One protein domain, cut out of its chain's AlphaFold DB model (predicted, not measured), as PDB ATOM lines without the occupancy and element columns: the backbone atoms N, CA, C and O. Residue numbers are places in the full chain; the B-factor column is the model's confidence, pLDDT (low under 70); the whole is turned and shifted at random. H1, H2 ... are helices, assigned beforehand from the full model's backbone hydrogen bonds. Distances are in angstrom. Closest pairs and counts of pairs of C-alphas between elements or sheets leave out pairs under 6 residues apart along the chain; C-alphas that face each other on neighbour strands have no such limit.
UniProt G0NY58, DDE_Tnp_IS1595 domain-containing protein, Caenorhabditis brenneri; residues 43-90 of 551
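Overview. This is residues 43 to 90 of the 551 residues of the protein "DDE_Tnp_IS1595 domain-containing protein" of Caenorhabditis brenneri (UniProt G0NY58). A thin chain runs out along the longest axis through two short helices, H1 and H2, turns in the loop of residues 63 to 69 and folds back through H3, the longest helix. H2 packs on H3, while residues 43 to 49, of which 44 to 47 belong to H1, stick out free at one end. The printed part has 48 residues with three named helices, in the order H1, H2, H3, and no named strand; the class is all helix, though under half of the residues, 20 of 48, are in named elements. The whole is loose, with a radius of gyration of the C-alphas of 12.5 A, and has a flat outline of 40 by 24 by 11 A.

Along the chain. H1 is residues 44 to 47, 4.9 A from first to last C-alpha, and begins at C-alpha 44 at (-0.012, -13.883, 13.781). H2 is residues 58 to 62, 6.1 A long, and begins at C-alpha 58 at (-11.110, 5.576, 17.029). H3 is residues 70 to 80, 15.2 A long, and ends at C-alpha 80 at (-11.117, 6.435, 5.783).

Arrangement. H1 is apart from H2 and from H3. H2 and H3 touch, and their closest C-alphas, those of Ile 62 and Ala 76, are 3.9 A apart. In H2 and H3 every O i to N i+4 pair is within hydrogen-bond range; H1 is too short for such a pair.

Size, cuts and confidence. The two C-alphas farthest apart are those of Pro 43 and Ser 69, 40.1 A. The printed part has no cut, and both links between helices are short. The mean pLDDT of the printed part is 75.2; residues 43 to 52 and residue 65 are under 70.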
ATOM      1  N   PRO A  43       0.840 -16.064  18.081       62.69
ATOM      2  CA  PRO A  43      -0.249 -15.772  17.148       62.69
ATOM      3  C   PRO A  43       0.180 -14.748  16.082       62.69
ATOM      4  O   PRO A  43       1.035 -13.896  16.338       62.69
ATOM      5  N   VAL A  44      -0.395 -14.805  14.875       52.97
ATOM      6  CA  VAL A  44      -0.012 -13.883  13.781       52.97
ATOM      7  C   VAL A  44      -0.392 -12.431  14.110       52.97
ATOM      8  O   VAL A  44       0.243 -11.483  13.654       52.97
ATOM      9  N   GLU A  45      -1.358 -12.279  15.008       53.50
ATOM     10  CA  GLU A  45      -1.804 -11.070  15.690       53.50
ATOM     11  C   GLU A  45      -0.697 -10.426  16.559       53.50
ATOM     12  O   GLU A  45      -0.700  -9.217  16.764       53.50
ATOM     13  N   GLU A  46       0.297 -11.192  17.031       54.06
ATOM     14  CA  GLU A  46       1.510 -10.630  17.649       54.06
ATOM     15  C   GLU A  46       2.570 -10.219  16.614       54.06
ATOM     16  O   GLU A  46       3.373  -9.333  16.887       54.06
ATOM     17  N   VAL A  47       2.586 -10.832  15.425       54.47
ATOM     18  CA  VAL A  47       3.505 -10.458  14.328       54.47
ATOM     19  C   VAL A  47       3.033  -9.171  13.637       54.47
ATOM     20  O   VAL A  47       3.843  -8.386  13.141       54.47
ATOM     21  N   LEU A  48       1.721  -8.922  13.645       51.69
ATOM     22  CA  LEU A  48       1.085  -7.710  13.143       51.69
ATOM     23  C   LEU A  48       0.607  -6.838  14.311       51.69
ATOM     24  O   LEU A  48      -0.562  -6.880  14.678       51.69
ATOM     25  N   HIS A  49       1.494  -5.996  14.857       52.69
ATOM     26  CA  HIS A  49       1.169  -4.963  15.860       52.69
ATOM     27  C   HIS A  49       0.273  -3.831  15.297       52.69
ATOM     28  O   HIS A  49       0.637  -2.653  15.305       52.69
ATOM     29  N   LEU A  50      -0.905  -4.184  14.785       54.81
ATOM     30  CA  LEU A  50      -1.953  -3.272  14.347       54.81
ATOM     31  C   LEU A  50      -3.025  -3.230  15.433       54.81
ATOM     32  O   LEU A  50      -3.746  -4.203  15.636       54.81
ATOM     33  N   GLU A  51      -3.137  -2.099  16.129       63.03
ATOM     34  CA  GLU A  51      -4.150  -1.925  17.170       63.03
ATOM     35  C   GLU A  51      -5.560  -2.138  16.580       63.03
ATOM     36  O   GLU A  51      -5.943  -1.517  15.574       63.03
ATOM     37  N   GLU A  52      -6.332  -3.051  17.182       65.94
ATOM     38  CA  GLU A  52      -7.706  -3.318  16.761       65.94
ATOM     39  C   GLU A  52      -8.543  -2.048  16.894       65.94
ATOM     40  O   GLU A  52      -8.548  -1.395  17.943       65.94
ATOM     41  N   LEU A  53      -9.270  -1.688  15.836       71.00
ATOM     42  CA  LEU A  53     -10.017  -0.438  15.815       71.00
ATOM     43  C   LEU A  53     -11.224  -0.528  16.752       71.00
ATOM     44  O   LEU A  53     -12.202  -1.217  16.477       71.00
ATOM     45  N   ASN A  54     -11.149   0.203  17.856       75.94
ATOM     46  CA  ASN A  54     -12.103   0.162  18.950       75.94
ATOM     47  C   ASN A  54     -12.697   1.560  19.177       75.94
ATOM     48  O   ASN A  54     -11.982   2.550  19.022       75.94
ATOM     49  N   PRO A  55     -13.950   1.700  19.655       73.19
ATOM     50  CA  PRO A  55     -14.558   3.013  19.921       73.19
ATOM     51  C   PRO A  55     -13.740   3.931  20.850       73.19
ATOM     52  O   PRO A  55     -13.926   5.143  20.836       73.19
ATOM     53  N   ARG A  56     -12.819   3.359  21.643       71.62
ATOM     54  CA  ARG A  56     -11.887   4.081  22.523       71.62
ATOM     55  C   ARG A  56     -10.673   4.670  21.792       71.62
ATOM     56  O   ARG A  56     -10.273   5.775  22.134       71.62
ATOM     57  N   ASN A  57     -10.104   3.972  20.802       76.00
ATOM     58  CA  ASN A  57      -8.946   4.457  20.034       76.00
ATOM     59  C   ASN A  57      -9.341   5.170  18.731       76.00
ATOM     60  O   ASN A  57      -8.566   5.971  18.216       76.00
ATOM     61  N   LEU A  58     -10.571   4.965  18.245       75.81
ATOM     62  CA  LEU A  58     -11.110   5.576  17.029       75.81
ATOM     63  C   LEU A  58     -10.885   7.098  16.989       75.81
ATOM     64  O   LEU A  58     -10.462   7.624  15.961       75.81
ATOM     65  N   GLY A  59     -11.066   7.799  18.116       74.81
ATOM     66  CA  GLY A  59     -10.835   9.246  18.222       74.81
ATOM     67  C   GLY A  59      -9.376   9.690  18.011       74.81
ATOM     68  O   GLY A  59      -9.122  10.801  17.538       74.81
ATOM     69  N   HIS A  60      -8.391   8.818  18.256       76.31
ATOM     70  CA  HIS A  60      -6.998   9.093  17.888       76.31
ATOM     71  C   HIS A  60      -6.799   9.105  16.369       76.31
ATOM     72  O   HIS A  60      -5.946   9.853  15.888       76.31
ATOM     73  N   TYR A  61      -7.628   8.379  15.616       72.31
ATOM     74  CA  TYR A  61      -7.559   8.296  14.160       72.31
ATOM     75  C   TYR A  61      -8.479   9.293  13.450       72.31
ATOM     76  O   TYR A  61      -7.981  10.083  12.656       72.31
ATOM     77  N   ILE A  62      -9.781   9.323  13.758       77.75
ATOM     78  CA  ILE A  62     -10.736  10.228  13.088       77.75
ATOM     79  C   ILE A  62     -10.854  11.607  13.746       77.75
ATOM     80  O   ILE A  62     -11.343  12.532  13.111       77.75
ATOM     81  N   GLY A  63     -10.378  11.767  14.985       78.94
ATOM     82  CA  GLY A  63     -10.599  12.980  15.776       78.94
ATOM     83  C   GLY A  63     -11.904  12.935  16.583       78.94
ATOM     84  O   GLY A  63     -12.418  11.855  16.875       78.94
ATOM     85  N   SER A  64     -12.425  14.091  17.000       78.44
ATOM     86  CA  SER A  64     -13.656  14.153  17.803       78.44
ATOM     87  C   SER A  64     -14.897  14.183  16.916       78.44
ATOM     88  O   SER A  64     -14.998  15.034  16.038       78.44
ATOM     89  N   LEU A  65     -15.901  13.340  17.189       69.44
ATOM     90  CA  LEU A  65     -17.198  13.421  16.495       69.44
ATOM     91  C   LEU A  65     -17.946  14.742  16.763       69.44
ATOM     92  O   LEU A  65     -18.878  15.065  16.033       69.44
ATOM     93  N   THR A  66     -17.571  15.494  17.803       78.38
ATOM     94  CA  THR A  66     -18.229  16.759  18.180       78.38
ATOM     95  C   THR A  66     -17.547  18.005  17.613       78.38
ATOM     96  O   THR A  66     -17.986  19.108  17.923       78.38
ATOM     97  N   ASP A  67     -16.459  17.859  16.849       77.44
ATOM     98  CA  ASP A  67     -15.692  18.983  16.303       77.44
ATOM     99  C   ASP A  67     -15.908  19.122  14.778       77.44
ATOM    100  O   ASP A  67     -15.410  18.294  14.011       77.44
ATOM    101  N   PRO A  68     -16.621  20.162  14.300       80.38
ATOM    102  CA  PRO A  68     -16.804  20.422  12.873       80.38
ATOM    103  C   PRO A  68     -15.583  21.086  12.201       80.38
ATOM    104  O   PRO A  68     -15.672  21.472  11.036       80.38
ATOM    105  N   SER A  69     -14.454  21.251  12.905       88.12
ATOM    106  CA  SER A  69     -13.213  21.822  12.367       88.12
ATOM    107  C   SER A  69     -12.763  21.150  11.057       88.12
ATOM    108  O   SER A  69     -12.767  19.915  10.960       88.12
ATOM    109  N   PRO A  70     -12.290  21.921  10.054       84.88
ATOM    110  CA  PRO A  70     -11.826  21.361   8.786       84.88
ATOM    111  C   PRO A  70     -10.630  20.415   8.961       84.88
ATOM    112  O   PRO A  70     -10.532  19.431   8.232       84.88
ATOM    113  N   GLU A  71      -9.754  20.644   9.946       85.00
ATOM    114  CA  GLU A  71      -8.646  19.724  10.237       85.00
ATOM    115  C   GLU A  71      -9.139  18.409  10.863       85.00
ATOM    116  O   GLU A  71      -8.590  17.350  10.566       85.00
ATOM    117  N   ASN A  72     -10.216  18.444  11.654       83.44
ATOM    118  CA  ASN A  72     -10.849  17.248  12.211       83.44
ATOM    119  C   ASN A  72     -11.518  16.412  11.100       83.44
ATOM    120  O   ASN A  72     -11.236  15.222  10.959       83.44
ATOM    121  N   ALA A  73     -12.291  17.054  10.215       81.50
ATOM    122  CA  ALA A  73     -12.885  16.405   9.042       81.50
ATOM    123  C   ALA A  73     -11.824  15.806   8.093       81.50
ATOM    124  O   ALA A  73     -11.931  14.655   7.670       81.50
ATOM    125  N   LYS A  74     -10.753  16.552   7.807       81.62
ATOM    126  CA  LYS A  74      -9.589  16.117   7.011       81.62
ATOM    127  C   LYS A  74      -8.861  14.924   7.639       81.62
ATOM    128  O   LYS A  74      -8.402  14.042   6.913       81.62
ATOM    129  N   LYS A  75      -8.790  14.855   8.973       82.75
ATOM    130  CA  LYS A  75      -8.224  13.718   9.711       82.75
ATOM    131  C   LYS A  75      -9.089  12.459   9.562       82.75
ATOM    132  O   LYS A  75      -8.561  11.406   9.205       82.75
ATOM    133  N   ALA A  76     -10.408  12.583   9.729       81.81
ATOM    134  CA  ALA A  76     -11.366  11.503   9.480       81.81
ATOM    135  C   ALA A  76     -11.322  10.998   8.025       81.81
ATOM    136  O   ALA A  76     -11.238   9.792   7.794       81.81
ATOM    137  N   LEU A  77     -11.296  11.910   7.046       81.88
ATOM    138  CA  LEU A  77     -11.174  11.573   5.625       81.88
ATOM    139  C   LEU A  77      -9.852  10.862   5.312       81.88
ATOM    140  O   LEU A  77      -9.864   9.849   4.617       81.88
ATOM    141  N   LYS A  78      -8.721  11.329   5.862       81.38
ATOM    142  CA  LYS A  78      -7.425  10.648   5.712       81.38
ATOM    143  C   LYS A  78      -7.476   9.225   6.270       81.38
ATOM    144  O   LYS A  78      -6.980   8.311   5.621       81.38
ATOM    145  N   PHE A  79      -8.084   9.024   7.438       83.44
ATOM    146  CA  PHE A  79      -8.228   7.691   8.019       83.44
ATOM    147  C   PHE A  79      -9.063   6.753   7.134       83.44
ATOM    148  O   PHE A  79      -8.612   5.648   6.832       83.44
ATOM    149  N   LEU A  80     -10.235   7.206   6.672       82.44
ATOM    150  CA  LEU A  80     -11.117   6.435   5.783       82.44
ATOM    151  C   LEU A  80     -10.471   6.129   4.423       82.44
ATOM    152  O   LEU A  80     -10.725   5.078   3.848       82.44
ATOM    153  N   ALA A  81      -9.617   7.024   3.923       79.44
ATOM    154  CA  ALA A  81      -8.867   6.822   2.688       79.44
ATOM    155  C   ALA A  81      -7.633   5.910   2.849       79.44
ATOM    156  O   ALA A  81      -7.026   5.559   1.843       79.44
ATOM    157  N   GLN A  82      -7.242   5.550   4.080       83.56
ATOM    158  CA  GLN A  82      -6.088   4.685   4.348       83.56
ATOM    159  C   GLN A  82      -6.477   3.303   4.888       83.56
ATOM    160  O   GLN A  82      -6.003   2.315   4.331       83.56
ATOM    161  N   ARG A  83      -7.318   3.190   5.927       83.06
ATOM    162  CA  ARG A  83      -7.604   1.892   6.575       83.06
ATOM    163  C   ARG A  83      -8.473   0.988   5.689       83.06
ATOM    164  O   ARG A  83      -9.479   1.446   5.157       83.06
ATOM    165  N   GLY A  84      -8.112  -0.288   5.551       80.31
ATOM    166  CA  GLY A  84      -8.807  -1.251   4.688       80.31
ATOM    167  C   GLY A  84      -8.725  -0.936   3.189       80.31
ATOM    168  O   GLY A  84      -9.562  -1.406   2.420       80.31
ATOM    169  N   SER A  85      -7.758  -0.115   2.769       85.88
ATOM    170  CA  SER A  85      -7.605   0.360   1.389       85.88
ATOM    171  C   SER A  85      -6.230   0.003   0.815       85.88
ATOM    172  O   SER A  85      -5.334  -0.431   1.536       85.88
ATOM    173  N   PHE A  86      -6.021   0.273  -0.477       84.88
ATOM    174  CA  PHE A  86      -4.698   0.170  -1.101       84.88
ATOM    175  C   PHE A  86      -3.615   0.997  -0.375       84.88
ATOM    176  O   PHE A  86      -2.460   0.590  -0.350       84.88
ATOM    177  N   PHE A  87      -3.976   2.121   0.251       86.75
ATOM    178  CA  PHE A  87      -3.037   3.019   0.935       86.75
ATOM    179  C   PHE A  87      -2.763   2.635   2.404       86.75
ATOM    180  O   PHE A  87      -2.144   3.412   3.142       86.75
ATOM    181  N   GLU A  88      -3.233   1.469   2.857       85.56
ATOM    182  CA  GLU A  88      -3.027   0.993   4.225       85.56
ATOM    183  C   GLU A  88      -1.543   0.713   4.509       85.56
ATOM    184  O   GLU A  88      -0.822   0.158   3.683       85.56
ATOM    185  N   ASN A  89      -1.069   1.127   5.689       83.25
ATOM    186  CA  ASN A  89       0.322   0.998   6.148       83.25
ATOM    187  C   ASN A  89       1.404   1.625   5.233       83.25
ATOM    188  O   ASN A  89       2.600   1.509   5.524       83.25
ATOM    189  N   MET A  90       1.024   2.346   4.172       86.00
ATOM    190  CA  MET A  90       1.969   3.073   3.325       86.00
ATOM    191  C   MET A  90       2.600   4.251   4.073       86.00
ATOM    192  O   MET A  90       1.921   5.059   4.706       86.00
TER     193      MET A  90